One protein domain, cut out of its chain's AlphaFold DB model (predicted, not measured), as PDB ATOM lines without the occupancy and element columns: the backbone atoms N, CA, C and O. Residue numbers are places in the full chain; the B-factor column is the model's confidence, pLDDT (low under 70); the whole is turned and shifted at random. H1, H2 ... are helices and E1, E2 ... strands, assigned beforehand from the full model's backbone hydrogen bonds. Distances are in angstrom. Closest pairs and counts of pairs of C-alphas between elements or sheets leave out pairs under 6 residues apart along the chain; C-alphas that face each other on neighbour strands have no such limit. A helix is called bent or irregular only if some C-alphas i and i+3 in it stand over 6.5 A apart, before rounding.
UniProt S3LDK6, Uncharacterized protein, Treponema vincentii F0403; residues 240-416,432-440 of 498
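This is residues 240 to 416 and 432 to 440 of the 498 residues of an uncharacterized protein of Treponema vincentii F0403 (UniProt S3LDK6). One wide, twisted sheet of eight strands makes a wall, with the helices H1, H2, H3 and H4 over one face and no named helix over the other. The sheet has two halves side by side, joined where E1 meets E7: H1, E1, E2, H2, E3 and E4 make one, and H3, E5, E6, H4, E7 and E8 the other, with the short H5 beside the strands near H1 and the start of H4. The printed part has 186 residues, with five named helices and eight named strands in the order H1 E1 E2 H2 E3 E4 H3 E5 E6 H4 E7 E8 H5. The sheet runs E3 E4 E2 E1 E7 E8 E6 E5, antiparallel throughout, and the class is mixed, helices and strands. The whole is compact, with a radius of gyration of the C-alphas of 16.8 A and spans of 51 by 37 by 27 A.

H1, residues 240 to 249, begins at C-alpha 240 (118.086, 115.415, 132.504) and is 14.8 A long. E1, residues 255 to 263, 22.7 A, bends by 60 degrees at residue 258. E2, residues 267 to 274, is 22.1 A long, and H2, residues 277 to 284, is 10.4 A. E3, residues 290 to 301, 27.6 A, bends by 53 degrees at residue 296; E4, residues 304 to 313, is 26.5 A. H3, residues 326 to 342, is 24.3 A long and begins at C-alpha 326 (115.857, 90.479, 127.576). E5, residues 353 to 358, is 16.2 A, and E6, residues 361 to 369, is 25.5 A. H4, residues 370 to 387, 26.5 A, is irregular: C-alphas 371 and 374 are 7.6 A apart. E7, residues 389 to 400, 29.9 A, bends by 65 degrees at residue 392, and E8, residues 403 to 412, is 29.0 A. H5, residues 434 to 438, is 6.4 A long and ends at C-alpha 438 (126.392, 125.020, 137.582).

H1, H2, H3 and H4 on the same face of the sheet make two layers, helices over strands. H1 has a height over the sheet of 7.5 A. E1 and E2 form a hairpin, with N 261 and O 269 2.8 A apart, within hydrogen-bond range. E2, H2 and E3 form a split strand-helix-strand unit, two strands running the same way with E4 between them, its crossover right-handed; N 270 and O 309 are 2.8 A apart between E2 and E4. E6, H4 and E7 form another, with E8 between them, also right-handed. E1 and E7 are antiparallel at 149 degrees, with N 260 and O 396 at 2.8 A. H3 is over E6 and runs along the strands, at 1 degrees to E6 on the local plane. H3 and H4 touch at a shallow tilt of 23 degrees, opposite ways, closest at the C-alphas of Phe 332 and Tyr 387, 6.0 A. H5 touches H1, closest at the C-alphas of Ala 247 and Ala 438, 5.0 A. Every O i to N i+4 pair is within hydrogen-bond range in H2, H3 and H5, against 5 of 6 in H1 and 12 of 14 in H4.

The C-alphas of Lys 303 and Ala 327, the two farthest apart, are 52.3 A apart. Residues 417 to 431 are not printed, and C-alphas 416 and 432 are 34.8 A apart across the cut. The link from E4 to H3, residues 314 to 325, is long. The mean pLDDT of the printed part is 76.5; 49 residues are under 70, among them residues 297 to 305 and 339 to 360.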
ATOM      1  N   ILE A 240     116.798 114.847 132.926       89.00
ATOM      2  CA  ILE A 240     118.086 115.415 132.504       89.00
ATOM      3  C   ILE A 240     117.900 116.853 132.014       89.00
ATOM      4  O   ILE A 240     118.641 117.751 132.410       89.00
ATOM      5  N   ARG A 241     116.860 117.113 131.218       86.81
ATOM      6  CA  ARG A 241     116.570 118.465 130.725       86.81
ATOM      7  C   ARG A 241     116.134 119.407 131.838       86.81
ATOM      8  O   ARG A 241     116.455 120.591 131.787       86.81
ATOM      9  N   PHE A 242     115.480 118.905 132.882       87.44
ATOM     10  CA  PHE A 242     115.143 119.728 134.040       87.44
ATOM     11  C   PHE A 242     116.398 120.140 134.828       87.44
ATOM     12  O   PHE A 242     116.520 121.304 135.215       87.44
ATOM     13  N   LEU A 243     117.386 119.244 134.966       91.38
ATOM     14  CA  LEU A 243     118.714 119.594 135.486       91.38
ATOM     15  C   LEU A 243     119.383 120.685 134.633       91.38
ATOM     16  O   LEU A 243     119.902 121.652 135.190       91.38
ATOM     17  N   GLU A 244     119.337 120.591 133.301       89.06
ATOM     18  CA  GLU A 244     119.862 121.646 132.419       89.06
ATOM     19  C   GLU A 244     119.154 122.993 132.623       89.06
ATOM     20  O   GLU A 244     119.802 124.042 132.623       89.06
ATOM     21  N   VAL A 245     117.829 122.992 132.798       88.81
ATOM     22  CA  VAL A 245     117.048 124.208 133.069       88.81
ATOM     23  C   VAL A 245     117.479 124.845 134.390       88.81
ATOM     24  O   VAL A 245     117.720 126.055 134.419       88.81
ATOM     25  N   ILE A 246     117.633 124.059 135.461       88.81
ATOM     26  CA  ILE A 246     118.155 124.554 136.744       88.81
ATOM     27  C   ILE A 246     119.563 125.123 136.551       88.81
ATOM     28  O   ILE A 246     119.823 126.262 136.939       88.81
ATOM     29  N   ALA A 247     120.439 124.377 135.877       89.56
ATOM     30  CA  ALA A 247     121.822 124.764 135.635       89.56
ATOM     31  C   ALA A 247     121.954 126.106 134.891       89.56
ATOM     32  O   ALA A 247     122.828 126.906 135.224       89.56
ATOM     33  N   LYS A 248     121.052 126.406 133.943       88.94
ATOM     34  CA  LYS A 248     120.997 127.711 133.250       88.94
ATOM     35  C   LYS A 248     120.702 128.886 134.188       88.94
ATOM     36  O   LYS A 248     121.147 129.997 133.912       88.94
ATOM     37  N   HIS A 249     119.972 128.658 135.279       86.06
ATOM     38  CA  HIS A 249     119.577 129.700 136.233       86.06
ATOM     39  C   HIS A 249     120.528 129.811 137.436       86.06
ATOM     40  O   HIS A 249     120.553 130.851 138.096       86.06
ATOM     41  N   THR A 250     121.351 128.790 137.695       84.00
ATOM     42  CA  THR A 250     122.323 128.753 138.802       84.00
ATOM     43  C   THR A 250     123.269 129.970 138.857       84.00
ATOM     44  O   THR A 250     123.453 130.514 139.949       84.00
ATOM     45  N   PRO A 251     123.817 130.496 137.739       82.38
ATOM     46  CA  PRO A 251     124.647 131.705 137.784       82.38
ATOM     47  C   PRO A 251     123.902 132.938 138.312       82.38
ATOM     48  O   PRO A 251     124.446 133.694 139.117       82.38
ATOM     49  N   SER A 252     122.638 133.119 137.916       78.56
ATOM     50  CA  SER A 252     121.787 134.225 138.381       78.56
ATOM     51  C   SER A 252     121.456 134.116 139.871       78.56
ATOM     52  O   SER A 252     121.280 135.133 140.537       78.56
ATOM     53  N   MET A 253     121.433 132.896 140.416       79.12
ATOM     54  CA  MET A 253     121.301 132.648 141.858       79.12
ATOM     55  C   MET A 253     122.561 133.013 142.651       79.12
ATOM     56  O   MET A 253     122.505 133.001 143.881       79.12
ATOM     57  N   GLN A 254     123.687 133.287 141.974       80.44
ATOM     58  CA  GLN A 254     125.021 133.392 142.580       80.44
ATOM     59  C   GLN A 254     125.352 132.161 143.440       80.44
ATOM     60  O   GLN A 254     125.934 132.271 144.522       80.44
ATOM     61  N   ALA A 255     124.932 130.993 142.951       83.50
ATOM     62  CA  ALA A 255     125.023 129.724 143.647       83.50
ATOM     63  C   ALA A 255     125.872 128.718 142.862       83.50
ATOM     64  O   ALA A 255     126.164 128.900 141.681       83.50
ATOM     65  N   VAL A 256     126.235 127.635 143.535       87.69
ATOM     66  CA  VAL A 256     126.843 126.435 142.970       87.69
ATOM     67  C   VAL A 256     125.969 125.253 143.366       87.69
ATOM     68  O   VAL A 256     125.575 125.123 144.523       87.69
ATOM     69  N   LEU A 257     125.651 124.391 142.412       88.81
ATOM     70  CA  LEU A 257     124.908 123.165 142.656       88.81
ATOM     71  C   LEU A 257     125.832 122.143 143.331       88.81
ATOM     72  O   LEU A 257     126.912 121.848 142.828       88.81
ATOM     73  N   GLU A 258     125.418 121.615 144.481       87.81
ATOM     74  CA  GLU A 258     126.127 120.534 145.181       87.81
ATOM     75  C   GLU A 258     125.483 119.180 144.913       87.81
ATOM     76  O   GLU A 258     126.176 118.167 144.814       87.81
ATOM     77  N   ARG A 259     124.155 119.154 144.780       89.19
ATOM     78  CA  ARG A 259     123.401 117.929 144.530       89.19
ATOM     79  C   ARG A 259     122.134 118.221 143.747       89.19
ATOM     80  O   ARG A 259     121.395 119.147 144.070       89.19
ATOM     81  N   TYR A 260     121.863 117.378 142.769       92.25
ATOM     82  CA  TYR A 260     120.581 117.246 142.099       92.25
ATOM     83  C   TYR A 260     120.109 115.811 142.268       92.25
ATOM     84  O   TYR A 260     120.866 114.886 141.984       92.25
ATOM     85  N   ARG A 261     118.876 115.615 142.723       91.44
ATOM     86  CA  ARG A 261     118.259 114.296 142.830       91.44
ATOM     87  C   ARG A 261     116.823 114.361 142.347       91.44
ATOM     88  O   ARG A 261     115.978 114.912 143.038       91.44
ATOM     89  N   TYR A 262     116.554 113.764 141.201       91.00
ATOM     90  CA  TYR A 262     115.214 113.453 140.731       91.00
ATOM     91  C   TYR A 262     114.835 112.039 141.164       91.00
ATOM     92  O   TYR A 262     115.613 111.114 140.935       91.00
ATOM     93  N   ALA A 263     113.645 111.868 141.731       85.81
ATOM     94  CA  ALA A 263     113.005 110.582 141.964       85.81
ATOM     95  C   ALA A 263     111.538 110.667 141.530       85.81
ATOM     96  O   ALA A 263     110.835 111.593 141.930       85.81
ATOM     97  N   SER A 264     111.060 109.689 140.758       74.56
ATOM     98  CA  SER A 264     109.681 109.682 140.243       74.56
ATOM     99  C   SER A 264     108.612 109.791 141.339       74.56
ATOM    100  O   SER A 264     107.581 110.414 141.118       74.56
ATOM    101  N   ALA A 265     108.876 109.250 142.534       71.44
ATOM    102  CA  ALA A 265     107.957 109.302 143.673       71.44
ATOM    103  C   ALA A 265     108.025 110.605 144.495       71.44
ATOM    104  O   ALA A 265     107.033 110.987 145.109       71.44
ATOM    105  N   ASP A 266     109.184 111.273 144.528       68.94
ATOM    106  CA  ASP A 266     109.479 112.348 145.492       68.94
ATOM    107  C   ASP A 266     109.802 113.699 144.822       68.94
ATOM    108  O   ASP A 266     110.165 114.669 145.498       68.94
ATOM    109  N   GLY A 267     109.699 113.782 143.494       80.94
ATOM    110  CA  GLY A 267     110.053 114.967 142.716       80.94
ATOM    111  C   GLY A 267     111.564 115.202 142.663       80.94
ATOM    112  O   GLY A 267     112.363 114.271 142.554       80.94
ATOM    113  N   VAL A 268     111.977 116.466 142.705       87.31
ATOM    114  CA  VAL A 268     113.375 116.893 142.587       87.31
ATOM    115  C   VAL A 268     113.848 117.558 143.869       87.31
ATOM    116  O   VAL A 268     113.210 118.471 144.381       87.31
ATOM    117  N   LEU A 269     115.024 117.161 144.343       87.94
ATOM    118  CA  LEU A 269     115.780 117.823 145.397       87.94
ATOM    119  C   LEU A 269     117.023 118.481 144.797       87.94
ATOM    120  O   LEU A 269     117.827 117.829 144.130       87.94
ATOM    121  N   CYS A 270     117.188 119.774 145.048       86.94
ATOM    122  CA  CYS A 270     118.345 120.564 144.638       86.94
ATOM    123  C   CYS A 270     119.032 121.138 145.870       86.94
ATOM    124  O   CYS A 270     118.416 121.900 146.609       86.94
ATOM    125  N   THR A 271     120.304 120.812 146.069       86.50
ATOM    126  CA  THR A 271     121.143 121.408 147.110       86.50
ATOM    127  C   THR A 271     122.072 122.427 146.467       86.50
ATOM    128  O   THR A 271     122.893 122.079 145.619       86.50
ATOM    129  N   LEU A 272     121.920 123.689 146.855       84.12
ATOM    130  CA  LEU A 272     122.631 124.838 146.310       84.12
ATOM    131  C   LEU A 272     123.486 125.466 147.402       84.12
ATOM    132  O   LEU A 272     122.974 125.803 148.464       84.12
ATOM    133  N   ARG A 273     124.762 125.698 147.122       84.75
ATOM    134  CA  ARG A 273     125.660 126.497 147.955       84.75
ATOM    135  C   ARG A 273     125.716 127.917 147.411       84.75
ATOM    136  O   ARG A 273     126.068 128.120 146.256       84.75
ATOM    137  N   SER A 274     125.340 128.895 148.221       76.81
ATOM    138  CA  SER A 274     125.154 130.285 147.808       76.81
ATOM    139  C   SER A 274     125.571 131.269 148.890       76.81
ATOM    140  O   SER A 274     125.433 131.019 150.086       76.81
ATOM    141  N   ASN A 275     126.015 132.446 148.459       73.06
ATOM    142  CA  ASN A 275     126.299 133.575 149.343       73.06
ATOM    143  C   ASN A 275     125.049 134.413 149.673       73.06
ATOM    144  O   ASN A 275     125.109 135.277 150.545       73.06
ATOM    145  N   SER A 276     123.920 134.162 149.000       76.94
ATOM    146  CA  SER A 276     122.650 134.858 149.217       76.94
ATOM    147  C   SER A 276     121.477 133.886 149.134       76.94
ATOM    148  O   SER A 276     121.055 133.476 148.051       76.94
ATOM    149  N   LEU A 277     120.926 133.538 150.300       68.81
ATOM    150  CA  LEU A 277     119.743 132.687 150.409       68.81
ATOM    151  C   LEU A 277     118.536 133.302 149.687       68.81
ATOM    152  O   LEU A 277     117.818 132.599 148.982       68.81
ATOM    153  N   GLU A 278     118.340 134.615 149.831       68.81
ATOM    154  CA  GLU A 278     117.242 135.349 149.198       68.81
ATOM    155  C   GLU A 278     117.323 135.278 147.671       68.81
ATOM    156  O   GLU A 278     116.331 134.936 147.024       68.81
ATOM    157  N   ASN A 279     118.508 135.509 147.093       73.56
ATOM    158  CA  ASN A 279     118.695 135.401 145.645       73.56
ATOM    159  C   ASN A 279     118.484 133.966 145.166       73.56
ATOM    160  O   ASN A 279     117.829 133.751 144.147       73.56
ATOM    161  N   SER A 280     119.004 132.978 145.904       68.94
ATOM    162  CA  SER A 280     118.819 131.570 145.553       68.94
ATOM    163  C   SER A 280     117.351 131.172 145.563       68.94
ATOM    164  O   SER A 280     116.900 130.580 144.592       68.94
ATOM    165  N   ILE A 281     116.580 131.546 146.585       73.62
ATOM    166  CA  ILE A 281     115.148 131.225 146.647       73.62
ATOM    167  C   ILE A 281     114.375 131.976 145.560       73.62
ATOM    168  O   ILE A 281     113.608 131.359 144.824       73.62
ATOM    169  N   THR A 282     114.584 133.288 145.431       73.69
ATOM    170  CA  THR A 282     113.814 134.139 144.512       73.69
ATOM    171  C   THR A 282     114.010 133.710 143.064       73.69
ATOM    172  O   THR A 282     113.040 133.505 142.339       73.69
ATOM    173  N   VAL A 283     115.258 133.498 142.638       76.56
ATOM    174  CA  VAL A 283     115.547 133.054 141.269       76.56
ATOM    175  C   VAL A 283     115.083 131.612 141.056       76.56
ATOM    176  O   VAL A 283     114.510 131.313 140.009       76.56
ATOM    177  N   PHE A 284     115.234 130.720 142.043       80.44
ATOM    178  CA  PHE A 284     114.740 129.342 141.928       80.44
ATOM    179  C   PHE A 284     113.216 129.291 141.771       80.44
ATOM    180  O   PHE A 284     112.692 128.488 141.002       80.44
ATOM    181  N   GLN A 285     112.487 130.211 142.408       79.06
ATOM    182  CA  GLN A 285     111.046 130.352 142.215       79.06
ATOM    183  C   GLN A 285     110.657 130.804 140.794       79.06
ATOM    184  O   GLN A 285     109.509 130.636 140.391       79.06
ATOM    185  N   THR A 286     111.578 131.319 139.989       79.81
ATOM    186  CA  THR A 286     111.281 131.697 138.594       79.81
ATOM    187  C   THR A 286     111.607 130.605 137.575       79.81
ATOM    188  O   THR A 286     111.322 130.781 136.393       79.81
ATOM    189  N   ILE A 287     112.167 129.468 138.011       82.44
ATOM    190  CA  ILE A 287     112.499 128.353 137.117       82.44
ATOM    191  C   ILE A 287     111.225 127.801 136.448       82.44
ATOM    192  O   ILE A 287     110.258 127.510 137.159       82.44
ATOM    193  N   PRO A 288     111.212 127.634 135.110       78.75
ATOM    194  CA  PRO A 288     110.069 127.085 134.383       78.75
ATOM    195  C   PRO A 288     109.921 125.568 134.584       78.75
ATOM    196  O   PRO A 288     110.842 124.899 135.046       78.75
ATOM    197  N   HIS A 289     108.766 125.021 134.183       78.44
ATOM    198  CA  HIS A 289     108.444 123.583 134.243       78.44
ATOM    199  C   HIS A 289     108.430 122.989 135.656       78.44
ATOM    200  O   HIS A 289     108.760 121.821 135.839       78.44
ATOM    201  N   ARG A 290     108.048 123.785 136.658       78.50
ATOM    202  CA  ARG A 290     107.826 123.323 138.032       78.50
ATOM    203  C   ARG A 290     106.423 123.694 138.506       78.50
ATOM    204  O   ARG A 290     105.944 124.785 138.199       78.50
ATOM    205  N   THR A 291     105.798 122.837 139.303       70.56
ATOM    206  CA  THR A 291     104.453 123.057 139.870       70.56
ATOM    207  C   THR A 291     104.500 123.601 141.302       70.56
ATOM    208  O   THR A 291     103.580 124.289 141.739       70.56
ATOM    209  N   GLY A 292     105.599 123.369 142.030       68.38
ATOM    210  CA  GLY A 292     105.761 123.773 143.428       68.38
ATOM    211  C   GLY A 292     107.223 123.877 143.863       68.38
ATOM    212  O   GLY A 292     108.131 123.418 143.171       68.38
ATOM    213  N   CYS A 293     107.480 124.546 144.989       73.44
ATOM    214  CA  CYS A 293     108.810 124.637 145.599       73.44
ATOM    215  C   CYS A 293     108.676 124.732 147.120       73.44
ATOM    216  O   CYS A 293     107.983 125.611 147.629       73.44
ATOM    217  N   ALA A 294     109.375 123.855 147.832       72.12
ATOM    218  CA  ALA A 294     109.445 123.827 149.282       72.12
ATOM    219  C   ALA A 294     110.906 123.769 149.723       72.12
ATOM    220  O   ALA A 294     111.682 122.933 149.265       72.12
ATOM    221  N   ILE A 295     111.287 124.638 150.652       70.62
ATOM    222  CA  ILE A 295     112.611 124.573 151.269       70.62
ATOM    223  C   ILE A 295     112.594 123.423 152.274       70.62
ATOM    224  O   ILE A 295     111.730 123.373 153.151       70.62
ATOM    225  N   LYS A 296     113.533 122.489 152.135       72.56
ATOM    226  CA  LYS A 296     113.679 121.345 153.043       72.56
ATOM    227  C   LYS A 296     114.682 121.602 154.137       72.56
ATOM    228  O   LYS A 296     114.447 121.227 155.280       72.56
ATOM    229  N   GLU A 297     115.790 122.226 153.776       68.81
ATOM    230  CA  GLU A 297     116.909 122.396 154.680       68.81
ATOM    231  C   GLU A 297     117.676 123.662 154.323       68.81
ATOM    232  O   GLU A 297     117.831 123.997 153.149       68.81
ATOM    233  N   ILE A 298     118.156 124.361 155.345       65.06
ATOM    234  CA  ILE A 298     119.112 125.454 155.209       65.06
ATOM    235  C   ILE A 298     120.212 125.175 156.223       65.06
ATOM    236  O   ILE A 298     119.961 125.143 157.428       65.06
ATOM    237  N   THR A 299     121.426 124.975 155.734       66.06
ATOM    238  CA  THR A 299     122.627 124.810 156.548       66.06
ATOM    239  C   THR A 299     123.649 125.877 156.182       66.06
ATOM    240  O   THR A 299     123.561 126.533 155.144       66.06
ATOM    241  N   GLN A 300     124.613 126.106 157.066       50.94
ATOM    242  CA  GLN A 300     125.696 127.050 156.825       50.94
ATOM    243  C   GLN A 300     127.018 126.289 156.838       50.94
ATOM    244  O   GLN A 300     127.352 125.637 157.827       50.94
ATOM    245  N   LYS A 301     127.767 126.370 155.738       53.16
ATOM    246  CA  LYS A 301     129.032 125.660 155.532       53.16
ATOM    247  C   LYS A 301     130.067 126.649 155.010       53.16
ATOM    248  O   LYS A 301     129.832 127.328 154.023       53.16
ATOM    249  N   ASP A 302     131.193 126.784 155.710       56.78
ATOM    250  CA  ASP A 302     132.324 127.627 155.288       56.78
ATOM    251  C   ASP A 302     131.976 129.099 154.959       56.78
ATOM    252  O   ASP A 302     132.623 129.726 154.125       56.78
ATOM    253  N   LYS A 303     131.004 129.683 155.682       57.16
ATOM    254  CA  LYS A 303     130.426 131.035 155.469       57.16
ATOM    255  C   LYS A 303     129.499 131.167 154.256       57.16
ATOM    256  O   LYS A 303     128.984 132.257 154.026       57.16
ATOM    257  N   GLU A 304     129.227 130.076 153.555       54.75
ATOM    258  CA  GLU A 304     128.237 129.994 152.488       54.75
ATOM    259  C   GLU A 304     126.973 129.300 153.018       54.75
ATOM    260  O   GLU A 304     127.015 128.478 153.940       54.75
ATOM    261  N   THR A 305     125.821 129.676 152.478       67.19
ATOM    262  CA  THR A 305     124.537 129.058 152.814       67.19
ATOM    263  C   THR A 305     124.302 127.897 151.868       67.19
ATOM    264  O   THR A 305     124.291 128.085 150.656       67.19
ATOM    265  N   VAL A 306     124.093 126.706 152.410       73.81
ATOM    266  CA  VAL A 306     123.685 125.537 151.640       73.81
ATOM    267  C   VAL A 306     122.182 125.359 151.832       73.81
ATOM    268  O   VAL A 306     121.707 125.141 152.943       73.81
ATOM    269  N   VAL A 307     121.414 125.507 150.758       70.38
ATOM    270  CA  VAL A 307     119.955 125.381 150.763       70.38
ATOM    271  C   VAL A 307     119.540 124.158 149.964       70.38
ATOM    272  O   VAL A 307     119.926 124.006 148.809       70.38
ATOM    273  N   THR A 308     118.730 123.299 150.573       80.56
ATOM    274  CA  THR A 308     118.092 122.168 149.898       80.56
ATOM    275  C   THR A 308     116.641 122.516 149.606       80.56
ATOM    276  O   THR A 308     115.842 122.765 150.512       80.56
ATOM    277  N   ILE A 309     116.298 122.514 148.324       77.19
ATOM    278  CA  ILE A 309     114.985 122.861 147.796       77.19
ATOM    279  C   ILE A 309     114.365 121.611 147.177       77.19
ATOM    280  O   ILE A 309     114.971 120.987 146.311       77.19
ATOM    281  N   GLN A 310     113.157 121.256 147.609       83.19
ATOM    282  CA  GLN A 310     112.313 120.292 146.912       83.19
ATOM    283  C   GLN A 310     111.424 121.025 145.911       83.19
ATOM    284  O   GLN A 310     110.797 122.030 146.244       83.19
ATOM    285  N   THR A 311     111.335 120.511 144.695       81.88
ATOM    286  CA  THR A 311     110.456 121.014 143.647       81.88
ATOM    287  C   THR A 311     109.872 119.853 142.861       81.88
ATOM    288  O   THR A 311     110.481 118.793 142.758       81.88
ATOM    289  N   GLU A 312     108.678 120.044 142.326       83.19
ATOM    290  CA  GLU A 312     108.013 119.062 141.479       83.19
ATOM    291  C   GLU A 312     108.122 119.545 140.034       83.19
ATOM    292  O   GLU A 312     107.558 120.597 139.712       83.19
ATOM    293  N   PRO A 313     108.900 118.859 139.183       80.25
ATOM    294  CA  PRO A 313     108.987 119.212 137.779       80.25
ATOM    295  C   PRO A 313     107.776 118.668 137.011       80.25
ATOM    296  O   PRO A 313     107.241 117.613 137.346       80.25
ATOM    297  N   ASP A 314     107.377 119.362 135.951       78.38
ATOM    298  CA  ASP A 314     106.317 118.938 135.030       78.38
ATOM    299  C   ASP A 314     106.845 117.848 134.074       78.38
ATOM    300  O   ASP A 314     107.098 118.068 132.884       78.38
ATOM    301  N   ILE A 315     107.130 116.678 134.656       74.50
ATOM    302  CA  ILE A 315     107.643 115.484 133.979       74.50
ATOM    303  C   ILE A 315     106.503 114.467 133.914       74.50
ATOM    304  O   ILE A 315     105.982 114.080 134.960       74.50
ATOM    305  N   PRO A 316     106.113 114.004 132.717       67.62
ATOM    306  CA  PRO A 316     105.053 113.024 132.577       67.62
ATOM    307  C   PRO A 316     105.463 111.714 133.246       67.62
ATOM    308  O   PRO A 316     106.572 111.211 133.046       67.62
ATOM    309  N   GLU A 317     104.545 111.165 134.037       67.00
ATOM    310  CA  GLU A 317     104.753 109.900 134.725       67.00
ATOM    311  C   GLU A 317     104.913 108.780 133.690       67.00
ATOM    312  O   GLU A 317     104.048 108.542 132.843       67.00
ATOM    313  N   ALA A 318     106.068 108.116 133.717       69.00
ATOM    314  CA  ALA A 318     106.352 107.032 132.795       69.00
ATOM    315  C   ALA A 318     105.604 105.762 133.221       69.00
ATOM    316  O   ALA A 318     105.662 105.342 134.376       69.00
ATOM    317  N   VAL A 319     104.937 105.113 132.266       74.25
ATOM    318  CA  VAL A 319     104.290 103.816 132.493       74.25
ATOM    319  C   VAL A 319     105.314 102.711 132.269       74.25
ATOM    320  O   VAL A 319     105.673 102.389 131.134       74.25
ATOM    321  N   PHE A 320     105.816 102.143 133.361       77.25
ATOM    322  CA  PHE A 320     106.840 101.107 133.305       77.25
ATOM    323  C   PHE A 320     106.267  99.725 133.025       77.25
ATOM    324  O   PHE A 320     105.231  99.335 133.567       77.25
ATOM    325  N   THR A 321     106.991  98.948 132.221       69.06
ATOM    326  CA  THR A 321     106.622  97.560 131.966       69.06
ATOM    327  C   THR A 321     106.824  96.714 133.225       69.06
ATOM    328  O   THR A 321     107.813  96.842 133.953       69.06
ATOM    329  N   GLN A 322     105.898  95.782 133.461       67.75
ATOM    330  CA  GLN A 322     106.057  94.736 134.485       67.75
ATOM    331  C   GLN A 322     106.900  93.550 133.988       67.75
ATOM    332  O   GLN A 322     107.211  92.633 134.747       67.75
ATOM    333  N   THR A 323     107.272  93.558 132.708       67.56
ATOM    334  CA  THR A 323     108.127  92.562 132.065       67.56
ATOM    335  C   THR A 323     109.188  93.267 131.230       67.56
ATOM    336  O   THR A 323     108.895  94.217 130.507       67.56
ATOM    337  N   ALA A 324     110.437  92.818 131.340       68.56
ATOM    338  CA  ALA A 324     111.534  93.357 130.547       68.56
ATOM    339  C   ALA A 324     111.830  92.428 129.364       68.56
ATOM    340  O   ALA A 324     111.933  91.214 129.552       68.56
ATOM    341  N   ASP A 325     111.973  92.980 128.158       74.06
ATOM    342  CA  ASP A 325     112.447  92.221 126.996       74.06
ATOM    343  C   ASP A 325     113.966  91.997 127.137       74.06
ATOM    344  O   ASP A 325     114.729  92.969 127.056       74.06
ATOM    345  N   PRO A 326     114.443  90.748 127.324       77.06
ATOM    346  CA  PRO A 326     115.857  90.479 127.576       77.06
ATOM    347  C   PRO A 326     116.789  90.964 126.459       77.06
ATOM    348  O   PRO A 326     117.919  91.366 126.737       77.06
ATOM    349  N   ALA A 327     116.333  90.960 125.201       77.38
ATOM    350  CA  ALA A 327     117.140  91.419 124.072       77.38
ATOM    351  C   ALA A 327     117.287  92.948 124.071       77.38
ATOM    352  O   ALA A 327     118.363  93.475 123.782       77.38
ATOM    353  N   VAL A 328     116.220  93.660 124.440       78.00
ATOM    354  CA  VAL A 328     116.224  95.124 124.580       78.00
ATOM    355  C   VAL A 328     117.075  95.546 125.780       78.00
ATOM    356  O   VAL A 328     117.877  96.469 125.650       78.00
ATOM    357  N   VAL A 329     116.976  94.833 126.907       77.81
ATOM    358  CA  VAL A 329     117.813  95.038 128.104       77.81
ATOM    359  C   VAL A 329     119.297  94.840 127.797       77.81
ATOM    360  O   VAL A 329     120.117  95.689 128.157       77.81
ATOM    361  N   ALA A 330     119.654  93.750 127.112       75.44
ATOM    362  CA  ALA A 330     121.034  93.485 126.718       75.44
ATOM    363  C   ALA A 330     121.560  94.579 125.776       75.44
ATOM    364  O   ALA A 330     122.605  95.171 126.038       75.44
ATOM    365  N   GLY A 331     120.788  94.930 124.740       75.50
ATOM    366  CA  GLY A 331     121.162  95.977 123.789       75.50
ATOM    367  C   GLY A 331     121.319  97.362 124.426       75.50
ATOM    368  O   GLY A 331     122.247  98.094 124.069       75.50
ATOM    369  N   PHE A 332     120.452  97.715 125.379       83.00
ATOM    370  CA  PHE A 332     120.572  98.948 126.156       83.00
ATOM    371  C   PHE A 332     121.844  98.937 127.004       83.00
ATOM    372  O   PHE A 332     122.637  99.870 126.918       83.00
ATOM    373  N   THR A 333     122.080  97.863 127.762       77.56
ATOM    374  CA  THR A 333     123.243  97.730 128.653       77.56
ATOM    375  C   THR A 333     124.564  97.791 127.882       77.56
ATOM    376  O   THR A 333     125.484  98.508 128.284       77.56
ATOM    377  N   ASP A 334     124.651  97.099 126.745       79.25
ATOM    378  CA  ASP A 334     125.839  97.099 125.888       79.25
ATOM    379  C   ASP A 334     126.097  98.481 125.281       79.25
ATOM    380  O   ASP A 334     127.236  98.957 125.265       79.25
ATOM    381  N   THR A 335     125.041  99.158 124.820       81.38
ATOM    382  CA  THR A 335     125.158 100.507 124.248       81.38
ATOM    383  C   THR A 335     125.509 101.537 125.311       81.38
ATOM    384  O   THR A 335     126.352 102.392 125.054       81.38
ATOM    385  N   LEU A 336     124.931 101.430 126.509       79.62
ATOM    386  CA  LEU A 336     125.253 102.274 127.657       79.62
ATOM    387  C   LEU A 336     126.729 102.123 128.028       79.62
ATOM    388  O   LEU A 336     127.462 103.107 128.089       79.62
ATOM    389  N   LYS A 337     127.210 100.882 128.158       76.00
ATOM    390  CA  LYS A 337     128.626 100.598 128.417       76.00
ATOM    391  C   LYS A 337     129.533 101.157 127.316       76.00
ATOM    392  O   LYS A 337     130.560 101.758 127.622       76.00
ATOM    393  N   ALA A 338     129.173 100.980 126.046       76.88
ATOM    394  CA  ALA A 338     129.977 101.444 124.917       76.88
ATOM    395  C   ALA A 338     129.988 102.976 124.765       76.88
ATOM    396  O   ALA A 338     131.041 103.542 124.473       76.88
ATOM    397  N   GLY A 339     128.846 103.644 124.955       68.44
ATOM    398  CA  GLY A 339     128.726 105.105 124.900       68.44
ATOM    399  C   GLY A 339     129.543 105.772 126.001       68.44
ATOM    400  O   GLY A 339     130.365 106.644 125.734       68.44
ATOM    401  N   ILE A 340     129.441 105.253 127.224       66.12
ATOM    402  CA  ILE A 340     130.178 105.800 128.366       66.12
ATOM    403  C   ILE A 340     131.694 105.617 128.207       66.12
ATOM    404  O   ILE A 340     132.445 106.531 128.527       66.12
ATOM    405  N   MET A 341     132.157 104.488 127.657       63.03
ATOM    406  CA  MET A 341     133.588 104.246 127.407       63.03
ATOM    407  C   MET A 341     134.178 105.098 126.274       63.03
ATOM    408  O   MET A 341     135.394 105.287 126.227       63.03
ATOM    409  N   LYS A 342     133.354 105.595 125.341       62.91
ATOM    410  CA  LYS A 342     133.807 106.510 124.275       62.91
ATOM    411  C   LYS A 342     134.088 107.911 124.799       62.91
ATOM    412  O   LYS A 342     134.964 108.598 124.278       62.91
ATOM    413  N   THR A 343     133.352 108.321 125.819       56.00
ATOM    414  CA  THR A 343     133.549 109.601 126.480       56.00
ATOM    415  C   THR A 343     134.733 109.428 127.434       56.00
ATOM    416  O   THR A 343     134.639 108.660 128.386       56.00
ATOM    417  N   ASP A 344     135.854 110.140 127.250       57.06
ATOM    418  CA  ASP A 344     136.991 110.161 128.215       57.06
ATOM    419  C   ASP A 344     136.623 110.890 129.547       57.06
ATOM    420  O   ASP A 344     137.439 111.547 130.211       57.06
ATOM    421  N   ALA A 345     135.330 110.813 129.883       56.94
ATOM    422  CA  ALA A 345     134.584 111.425 130.966       56.94
ATOM    423  C   ALA A 345     134.803 110.713 132.293       56.94
ATOM    424  O   ALA A 345     134.926 111.355 133.337       56.94
ATOM    425  N   VAL A 346     134.881 109.382 132.251       56.31
ATOM    426  CA  VAL A 346     135.103 108.569 133.442       56.31
ATOM    427  C   VAL A 346     136.571 108.670 133.840       56.31
ATOM    428  O   VAL A 346     137.481 108.543 133.017       56.31
ATOM    429  N   VAL A 347     136.831 108.903 135.124       56.22
ATOM    430  CA  VAL A 347     138.200 108.918 135.654       56.22
ATOM    431  C   VAL A 347     138.828 107.543 135.381       56.22
ATOM    432  O   VAL A 347     138.299 106.543 135.856       56.22
ATOM    433  N   LYS A 348     139.924 107.479 134.602       50.22
ATOM    434  CA  LYS A 348     140.541 106.247 134.054       50.22
ATOM    435  C   LYS A 348     141.006 105.240 135.116       50.22
ATOM    436  O   LYS A 348     142.198 105.118 135.354       50.22
ATOM    437  N   HIS A 349     140.081 104.517 135.735       45.88
ATOM    438  CA  HIS A 349     140.295 103.273 136.472       45.88
ATOM    439  C   HIS A 349     139.000 102.452 136.363       45.88
ATOM    440  O   HIS A 349     137.916 102.983 136.594       45.88
ATOM    441  N   GLU A 350     139.095 101.156 136.053       39.34
ATOM    442  CA  GLU A 350     137.953 100.237 135.845       39.34
ATOM    443  C   GLU A 350     136.968 100.136 137.037       39.34
ATOM    444  O   GLU A 350     135.906  99.541 136.907       39.34
ATOM    445  N   ARG A 351     137.285 100.738 138.194       49.38
ATOM    446  CA  ARG A 351     136.457 100.771 139.415       49.38
ATOM    447  C   ARG A 351     135.507 101.974 139.522       49.38
ATOM    448  O   ARG A 351     134.777 102.072 140.502       49.38
ATOM    449  N   ASN A 352     135.524 102.886 138.551       58.78
ATOM    450  CA  ASN A 352     134.803 104.164 138.625       58.78
ATOM    451  C   ASN A 352     133.451 104.165 137.902       58.78
ATOM    452  O   ASN A 352     132.785 105.196 137.872       58.78
ATOM    453  N   MET A 353     133.048 103.029 137.331       64.12
ATOM    454  CA  MET A 353     131.742 102.843 136.710       64.12
ATOM    455  C   MET A 353     131.209 101.452 137.038       64.12
ATOM    456  O   MET A 353     131.908 100.454 136.871       64.12
ATOM    457  N   GLN A 354     129.956 101.385 137.465       68.56
ATOM    458  CA  GLN A 354     129.259 100.147 137.759       68.56
ATOM    459  C   GLN A 354     127.884 100.189 137.100       68.56
ATOM    460  O   GLN A 354     127.135 101.141 137.294       68.56
ATOM    461  N   ILE A 355     127.563  99.149 136.333       69.56
ATOM    462  CA  ILE A 355     126.204  98.901 135.859       69.56
ATOM    463  C   ILE A 355     125.715  97.646 136.570       69.56
ATOM    464  O   ILE A 355     126.368  96.603 136.501       69.56
ATOM    465  N   THR A 356     124.601  97.751 137.284       66.00
ATOM    466  CA  THR A 356     123.945  96.624 137.949       66.00
ATOM    467  C   THR A 356     122.512  96.494 137.466       66.00
ATOM    468  O   THR A 356     121.918  97.434 136.946       66.00
ATOM    469  N   MET A 357     121.951  95.302 137.630       61.31
ATOM    470  CA  MET A 357     120.549  95.033 137.349       61.31
ATOM    471  C   MET A 357     119.895  94.569 138.648       61.31
ATOM    472  O   MET A 357     120.398  93.648 139.294       61.31
ATOM    473  N   ASN A 358     118.802  95.218 139.040       57.84
ATOM    474  CA  ASN A 358     118.020  94.885 140.224       57.84
ATOM    475  C   ASN A 358     116.569  94.625 139.805       57.84
ATOM    476  O   ASN A 358     115.777  95.551 139.628       57.84
ATOM    477  N   GLY A 359     116.233  93.353 139.589       66.69
ATOM    478  CA  GLY A 359     114.928  92.972 139.052       66.69
ATOM    479  C   GLY A 359     114.710  93.538 137.646       66.69
ATOM    480  O   GLY A 359     115.402  93.140 136.714       66.69
ATOM    481  N   LEU A 360     113.744  94.451 137.508       67.44
ATOM    482  CA  LEU A 360     113.383  95.112 136.243       67.44
ATOM    483  C   LEU A 360     114.144  96.427 135.996       67.44
ATOM    484  O   LEU A 360     114.016  97.004 134.916       67.44
ATOM    485  N   SER A 361     114.926  96.892 136.974       72.81
ATOM    486  CA  SER A 361     115.657  98.158 136.896       72.81
ATOM    487  C   SER A 361     117.135  97.940 136.589       72.81
ATOM    488  O   SER A 361     117.763  97.002 137.089       72.81
ATOM    489  N   ILE A 362     117.713  98.841 135.801       75.12
ATOM    490  CA  ILE A 362     119.147  98.893 135.501       75.12
ATOM    491  C   ILE A 362     119.707 100.129 136.191       75.12
ATOM    492  O   ILE A 362     119.232 101.229 135.941       75.12
ATOM    493  N   ALA A 363     120.708  99.966 137.045       78.06
ATOM    494  CA  ALA A 363     121.356 101.072 137.731       78.06
ATOM    495  C   ALA A 363     122.745 101.324 137.142       78.06
ATOM    496  O   ALA A 363     123.539 100.400 136.980       78.06
ATOM    497  N   LEU A 364     123.042 102.585 136.852       77.62
ATOM    498  CA  LEU A 364     124.349 103.091 136.466       77.62
ATOM    499  C   LEU A 364     124.887 103.959 137.599       77.62
ATOM    500  O   LEU A 364     124.237 104.913 138.008       77.62
ATOM    501  N   SER A 365     126.098 103.671 138.051       78.62
ATOM    502  CA  SER A 365     126.856 104.518 138.970       78.62
ATOM    503  C   SER A 365     128.192 104.858 138.330       78.62
ATOM    504  O   SER A 365     128.919 103.948 137.934       78.62
ATOM    505  N   ALA A 366     128.533 106.140 138.223       73.25
ATOM    506  CA  ALA A 366     129.762 106.596 137.583       73.25
ATOM    507  C   ALA A 366     130.383 107.797 138.308       73.25
ATOM    508  O   ALA A 366     129.679 108.708 138.738       73.25
ATOM    509  N   LEU A 367     131.714 107.819 138.391       76.56
ATOM    510  CA  LEU A 367     132.487 109.006 138.753       76.56
ATOM    511  C   LEU A 367     133.018 109.660 137.482       76.56
ATOM    512  O   LEU A 367     133.837 109.074 136.763       76.56
ATOM    513  N   ILE A 368     132.569 110.880 137.224       75.50
ATOM    514  CA  ILE A 368     132.888 111.601 135.996       75.50
ATOM    515  C   ILE A 368     133.586 112.920 136.299       75.50
ATOM    516  O   ILE A 368     133.350 113.552 137.331       75.50
ATOM    517  N   LYS A 369     134.442 113.369 135.382       81.81
ATOM    518  CA  LYS A 369     135.008 114.717 135.455       81.81
ATOM    519  C   LYS A 369     133.900 115.736 135.219       81.81
ATOM    520  O   LYS A 369     133.126 115.601 134.270       81.81
ATOM    521  N   ILE A 370     133.885 116.791 136.026       82.75
ATOM    522  CA  ILE A 370     132.902 117.872 135.930       82.75
ATOM    523  C   ILE A 370     132.830 118.468 134.517       82.75
ATOM    524  O   ILE A 370     131.746 118.734 134.034       82.75
ATOM    525  N   GLU A 371     133.954 118.584 133.806       83.81
ATOM    526  CA  GLU A 371     134.023 119.144 132.444       83.81
ATOM    527  C   GLU A 371     133.333 118.284 131.370       83.81
ATOM    528  O   GLU A 371     133.153 118.728 130.242       83.81
ATOM    529  N   THR A 372     132.955 117.049 131.710       83.75
ATOM    530  CA  THR A 372     132.380 116.070 130.775       83.75
ATOM    531  C   THR A 372     130.928 115.695 131.076       83.75
ATOM    532  O   THR A 372     130.339 114.911 130.334       83.75
ATOM    533  N   ILE A 373     130.339 116.253 132.141       87.06
ATOM    534  CA  ILE A 373     128.973 115.941 132.596       87.06
ATOM    535  C   ILE A 373     127.915 116.208 131.529       87.06
ATOM    536  O   ILE A 373     127.035 115.376 131.352       87.06
ATOM    537  N   ASP A 374     128.012 117.318 130.799       87.56
ATOM    538  CA  ASP A 374     127.035 117.688 129.773       87.56
ATOM    539  C   ASP A 374     126.974 116.636 128.651       87.56
ATOM    540  O   ASP A 374     125.900 116.139 128.317       87.56
ATOM    541  N   ALA A 375     128.134 116.223 128.127       83.44
ATOM    542  CA  ALA A 375     128.219 115.175 127.109       83.44
ATOM    543  C   ALA A 375     127.724 113.823 127.646       83.44
ATOM    544  O   ALA A 375     126.963 113.123 126.982       83.44
ATOM    545  N   PHE A 376     128.106 113.483 128.877       85.44
ATOM    546  CA  PHE A 376     127.708 112.235 129.520       85.44
ATOM    547  C   PHE A 376     126.188 112.144 129.751       85.44
ATOM    548  O   PHE A 376     125.579 111.116 129.467       85.44
ATOM    549  N   MET A 377     125.564 113.224 130.227       87.69
ATOM    550  CA  MET A 377     124.113 113.313 130.411       87.69
ATOM    551  C   MET A 377     123.372 113.212 129.077       87.69
ATOM    552  O   MET A 377     122.363 112.515 128.981       87.69
ATOM    553  N   HIS A 378     123.901 113.849 128.032       84.88
ATOM    554  CA  HIS A 378     123.323 113.759 126.698       84.88
ATOM    555  C   HIS A 378     123.339 112.330 126.140       84.88
ATOM    556  O   HIS A 378     122.317 111.852 125.642       84.88
ATOM    557  N   ASP A 379     124.468 111.631 126.261       83.38
ATOM    558  CA  ASP A 379     124.588 110.245 125.806       83.38
ATOM    559  C   ASP A 379     123.610 109.326 126.546       83.38
ATOM    560  O   ASP A 379     122.962 108.486 125.918       83.38
ATOM    561  N   ILE A 380     123.447 109.510 127.862       86.31
ATOM    562  CA  ILE A 380     122.447 108.772 128.646       86.31
ATOM    563  C   ILE A 380     121.046 109.015 128.084       86.31
ATOM    564  O   ILE A 380     120.335 108.051 127.802       86.31
ATOM    565  N   GLU A 381     120.655 110.274 127.886       85.62
ATOM    566  CA  GLU A 381     119.322 110.616 127.384       85.62
ATOM    567  C   GLU A 381     119.050 110.001 126.001       85.62
ATOM    568  O   GLU A 381     117.989 109.409 125.775       85.62
ATOM    569  N   LEU A 382     120.025 110.075 125.090       84.00
ATOM    570  CA  LEU A 382     119.922 109.519 123.741       84.00
ATOM    571  C   LEU A 382     119.763 107.991 123.761       84.00
ATOM    572  O   LEU A 382     118.932 107.431 123.037       84.00
ATOM    573  N   ILE A 383     120.557 107.303 124.585       84.25
ATOM    574  CA  ILE A 383     120.512 105.843 124.714       84.25
ATOM    575  C   ILE A 383     119.187 105.414 125.358       84.25
ATOM    576  O   ILE A 383     118.537 104.495 124.852       84.25
ATOM    577  N   SER A 384     118.743 106.102 126.410       84.69
ATOM    578  CA  SER A 384     117.443 105.882 127.053       84.69
ATOM    579  C   SER A 384     116.286 106.007 126.062       84.69
ATOM    580  O   SER A 384     115.468 105.088 125.958       84.69
ATOM    581  N   GLY A 385     116.263 107.073 125.256       82.50
ATOM    582  CA  GLY A 385     115.248 107.264 124.218       82.50
ATOM    583  C   GLY A 385     115.258 106.152 123.165       82.50
ATOM    584  O   GLY A 385     114.210 105.594 122.834       82.50
ATOM    585  N   ARG A 386     116.445 105.756 122.685       83.88
ATOM    586  CA  ARG A 386     116.606 104.715 121.655       83.88
ATOM    587  C   ARG A 386     116.046 103.352 122.068       83.88
ATOM    588  O   ARG A 386     115.516 102.635 121.219       83.88
ATOM    589  N   TYR A 387     116.191 102.982 123.338       83.00
ATOM    590  CA  TYR A 387     115.771 101.674 123.857       83.00
ATOM    591  C   TYR A 387     114.457 101.721 124.650       83.00
ATOM    592  O   TYR A 387     114.041 100.694 125.183       83.00
ATOM    593  N   SER A 388     113.781 102.876 124.695       85.69
ATOM    594  CA  SER A 388     112.539 103.082 125.455       85.69
ATOM    595  C   SER A 388     112.702 102.803 126.956       85.69
ATOM    596  O   SER A 388     111.863 102.149 127.574       85.69
ATOM    597  N   PHE A 389     113.793 103.298 127.541       84.31
ATOM    598  CA  PHE A 389     114.023 103.282 128.985       84.31
ATOM    599  C   PHE A 389     113.743 104.657 129.585       84.31
ATOM    600  O   PHE A 389     114.280 105.664 129.130       84.31
ATOM    601  N   GLY A 390     112.930 104.685 130.635       84.12
ATOM    602  CA  GLY A 390     112.698 105.858 131.467       84.12
ATOM    603  C   GLY A 390     113.692 105.928 132.609       84.12
ATOM    604  O   GLY A 390     114.268 104.914 132.997       84.12
ATOM    605  N   ILE A 391     113.867 107.127 133.155       86.75
ATOM    606  CA  ILE A 391     114.687 107.378 134.339       86.75
ATOM    607  C   ILE A 391     113.759 107.414 135.557       86.75
ATOM    608  O   ILE A 391     112.865 108.255 135.620       86.75
ATOM    609  N   ASN A 392     113.987 106.516 136.513       84.88
ATOM    610  CA  ASN A 392     113.282 106.455 137.800       84.88
ATOM    611  C   ASN A 392     113.945 107.323 138.862       84.88
ATOM    612  O   ASN A 392     113.279 107.994 139.650       84.88
ATOM    613  N   LEU A 393     115.274 107.299 138.862       87.25
ATOM    614  CA  LEU A 393     116.125 108.026 139.783       87.25
ATOM    615  C   LEU A 393     117.279 108.606 138.974       87.25
ATOM    616  O   LEU A 393     117.917 107.890 138.205       87.25
ATOM    617  N   LEU A 394     117.557 109.890 139.155       89.75
ATOM    618  CA  LEU A 394     118.772 110.528 138.663       89.75
ATOM    619  C   LEU A 394     119.350 111.358 139.791       89.75
ATOM    620  O   LEU A 394     118.735 112.321 140.235       89.75
ATOM    621  N   GLU A 395     120.548 111.003 140.224       90.62
ATOM    622  CA  GLU A 395     121.294 111.735 141.227       90.62
ATOM    623  C   GLU A 395     122.650 112.164 140.662       90.62
ATOM    624  O   GLU A 395     123.422 111.339 140.179       90.62
ATOM    625  N   VAL A 396     122.938 113.460 140.734       87.06
ATOM    626  CA  VAL A 396     124.232 114.055 140.395       87.06
ATOM    627  C   VAL A 396     124.710 114.829 141.613       87.06
ATOM    628  O   VAL A 396     124.041 115.763 142.052       87.06
ATOM    629  N   ALA A 397     125.850 114.444 142.173       84.56
ATOM    630  CA  ALA A 397     126.395 115.047 143.385       84.56
ATOM    631  C   ALA A 397     127.871 115.408 143.209       84.56
ATOM    632  O   ALA A 397     128.650 114.625 142.661       84.56
ATOM    633  N   ALA A 398     128.263 116.577 143.709       77.31
ATOM    634  CA  ALA A 398     129.662 116.967 143.800       77.31
ATOM    635  C   ALA A 398     130.363 116.127 144.876       77.31
ATOM    636  O   ALA A 398     129.954 116.127 146.037       77.31
ATOM    637  N   VAL A 399     131.416 115.404 144.486       67.94
ATOM    638  CA  VAL A 399     132.232 114.594 145.411       67.94
ATOM    639  C   VAL A 399     133.485 115.363 145.810       67.94
ATOM    640  O   VAL A 399     133.836 115.447 146.985       67.94
ATOM    641  N   ASP A 400     134.142 115.965 144.822       66.25
ATOM    642  CA  ASP A 400     135.245 116.896 145.011       66.25
ATOM    643  C   ASP A 400     135.133 118.050 143.999       66.25
ATOM    644  O   ASP A 400     134.225 118.085 143.171       66.25
ATOM    645  N   GLY A 401     136.050 119.018 144.051       63.94
ATOM    646  CA  GLY A 401     135.986 120.206 143.191       63.94
ATOM    647  C   GLY A 401     136.129 119.946 141.681       63.94
ATOM    648  O   GLY A 401     136.122 120.907 140.915       63.94
ATOM    649  N   LYS A 402     136.330 118.697 141.236       76.38
ATOM    650  CA  LYS A 402     136.513 118.331 139.820       76.38
ATOM    651  C   LYS A 402     135.756 117.069 139.396       76.38
ATOM    652  O   LYS A 402     135.734 116.776 138.198       76.38
ATOM    653  N   ILE A 403     135.166 116.327 140.328       76.69
ATOM    654  CA  ILE A 403     134.526 115.033 140.098       76.69
ATOM    655  C   ILE A 403     133.083 115.076 140.590       76.69
ATOM    656  O   ILE A 403     132.788 115.465 141.724       76.69
ATOM    657  N   LEU A 404     132.190 114.595 139.730       79.19
ATOM    658  CA  LEU A 404     130.790 114.363 140.042       79.19
ATOM    659  C   LEU A 404     130.529 112.861 140.162       79.19
ATOM    660  O   LEU A 404     131.009 112.067 139.350       79.19
ATOM    661  N   SER A 405     129.738 112.486 141.159       82.44
ATOM    662  CA  SER A 405     129.092 111.179 141.222       82.44
ATOM    663  C   SER A 405     127.762 111.271 140.502       82.44
ATOM    664  O   SER A 405     126.917 112.085 140.874       82.44
ATOM    665  N   VAL A 406     127.566 110.415 139.508       81.88
ATOM    666  CA  VAL A 406     126.277 110.206 138.861       81.88
ATOM    667  C   VAL A 406     125.754 108.836 139.238       81.88
ATOM    668  O   VAL A 406     126.450 107.834 139.088       81.88
ATOM    669  N   HIS A 407     124.506 108.797 139.674       85.06
ATOM    670  CA  HIS A 407     123.736 107.582 139.825       85.06
ATOM    671  C   HIS A 407     122.428 107.709 139.043       85.06
ATOM    672  O   HIS A 407     121.742 108.727 139.125       85.06
ATOM    673  N   THR A 408     122.084 106.702 138.252       84.38
ATOM    674  CA  THR A 408     120.866 106.705 137.441       84.38
ATOM    675  C   THR A 408     120.234 105.328 137.449       84.38
ATOM    676  O   THR A 408     120.911 104.343 137.172       84.38
ATOM    677  N   GLU A 409     118.939 105.259 137.733       86.69
ATOM    678  CA  GLU A 409     118.153 104.034 137.618       86.69
ATOM    679  C   GLU A 409     117.204 104.137 136.429       86.69
ATOM    680  O   GLU A 409     116.431 105.089 136.307       86.69
ATOM    681  N   PHE A 410     117.262 103.130 135.569       85.31
ATOM    682  CA  PHE A 410     116.470 103.011 134.361       85.31
ATOM    683  C   PHE A 410     115.467 101.876 134.487       85.31
ATOM    684  O   PHE A 410     115.787 100.822 135.036       85.31
ATOM    685  N   GLN A 411     114.296 102.049 133.889       84.75
ATOM    686  CA  GLN A 411     113.324 100.974 133.726       84.75
ATOM    687  C   GLN A 411     112.647 101.076 132.362       84.75
ATOM    688  O   GLN A 411     112.448 102.169 131.828       84.75
ATOM    689  N   GLN A 412     112.334  99.927 131.770       82.31
ATOM    690  CA  GLN A 412     111.713  99.867 130.452       82.31
ATOM    691  C   GLN A 412     110.286 100.440 130.505       82.31
ATOM    692  O   GLN A 412     109.515 100.132 131.414       82.31
ATOM    693  N   ILE A 413     109.945 101.288 129.536       83.62
ATOM    694  CA  ILE A 413     108.626 101.921 129.404       83.62
ATOM    695  C   ILE A 413     107.785 101.102 128.422       83.62
ATOM    696  O   ILE A 413     108.301 100.575 127.429       83.62
ATOM    697  N   GLU A 414     106.481 100.993 128.681       72.50
ATOM    698  CA  GLU A 414     105.549 100.428 127.708       72.50
ATOM    699  C   GLU A 414     105.607 101.221 126.399       72.50
ATOM    700  O   GLU A 414     105.471 102.446 126.380       72.50
ATOM    701  N   LYS A 415     105.753 100.517 125.270       61.34
ATOM    702  CA  LYS A 415     105.546 101.096 123.936       61.34
ATOM    703  C   LYS A 415     104.055 101.388 123.726       61.34
ATOM    704  O   LYS A 415     103.418 100.778 122.871       61.34
ATOM    705  N   SER A 416     103.465 102.285 124.509       42.03
ATOM    706  CA  SER A 416     102.187 102.878 124.129       42.03
ATOM    707  C   SER A 416     102.448 103.806 122.939       42.03
ATOM    708  O   SER A 416     103.490 104.452 122.851       42.03
ATOM    709  N   SER A 432     128.371 124.890 125.045       59.31
ATOM    710  CA  SER A 432     128.489 125.501 126.375       59.31
ATOM    711  C   SER A 432     128.338 124.444 127.474       59.31
ATOM    712  O   SER A 432     127.294 123.797 127.521       59.31
ATOM    713  N   PRO A 433     129.311 124.295 128.391       79.38
ATOM    714  CA  PRO A 433     129.256 123.334 129.493       79.38
ATOM    715  C   PRO A 433     128.335 123.857 130.612       79.38
ATOM    716  O   PRO A 433     128.784 124.357 131.644       79.38
ATOM    717  N   VAL A 434     127.024 123.857 130.354       86.94
ATOM    718  CA  VAL A 434     125.985 124.479 131.194       86.94
ATOM    719  C   VAL A 434     125.865 123.769 132.539       86.94
ATOM    720  O   VAL A 434     125.924 124.429 133.579       86.94
ATOM    721  N   ILE A 435     125.731 122.440 132.533       89.00
ATOM    722  CA  ILE A 435     125.643 121.639 133.756       89.00
ATOM    723  C   ILE A 435     126.974 121.726 134.503       89.00
ATOM    724  O   ILE A 435     126.978 122.010 135.701       89.00
ATOM    725  N   ALA A 436     128.109 121.580 133.812       88.50
ATOM    726  CA  ALA A 436     129.419 121.697 134.452       88.50
ATOM    727  C   ALA A 436     129.596 123.040 135.180       88.50
ATOM    728  O   ALA A 436     130.051 123.069 136.325       88.50
ATOM    729  N   ARG A 437     129.220 124.162 134.545       88.12
ATOM    730  CA  ARG A 437     129.308 125.506 135.146       88.12
ATOM    731  C   ARG A 437     128.442 125.630 136.393       88.12
ATOM    732  O   ARG A 437     128.887 126.226 137.371       88.12
ATOM    733  N   ALA A 438     127.248 125.035 136.398       89.69
ATOM    734  CA  ALA A 438     126.392 125.020 137.582       89.69
ATOM    735  C   ALA A 438     127.039 124.288 138.768       89.69
ATOM    736  O   ALA A 438     126.846 124.707 139.904       89.69
ATOM    737  N   PHE A 439     127.855 123.261 138.515       86.75
ATOM    738  CA  PHE A 439     128.652 122.565 139.535       86.75
ATOM    739  C   PHE A 439     130.010 123.237 139.836       86.75
ATOM    740  O   PHE A 439     130.827 122.686 140.572       86.75
ATOM    741  N   GLY A 440     130.267 124.438 139.305       82.62
ATOM    742  CA  GLY A 440     131.470 125.220 139.605       82.62
ATOM    743  C   GLY A 440     132.636 125.034 138.631       82.62
ATOM    744  O   GLY A 440     133.756 125.432 138.950       82.62
TER     745      GLY A 440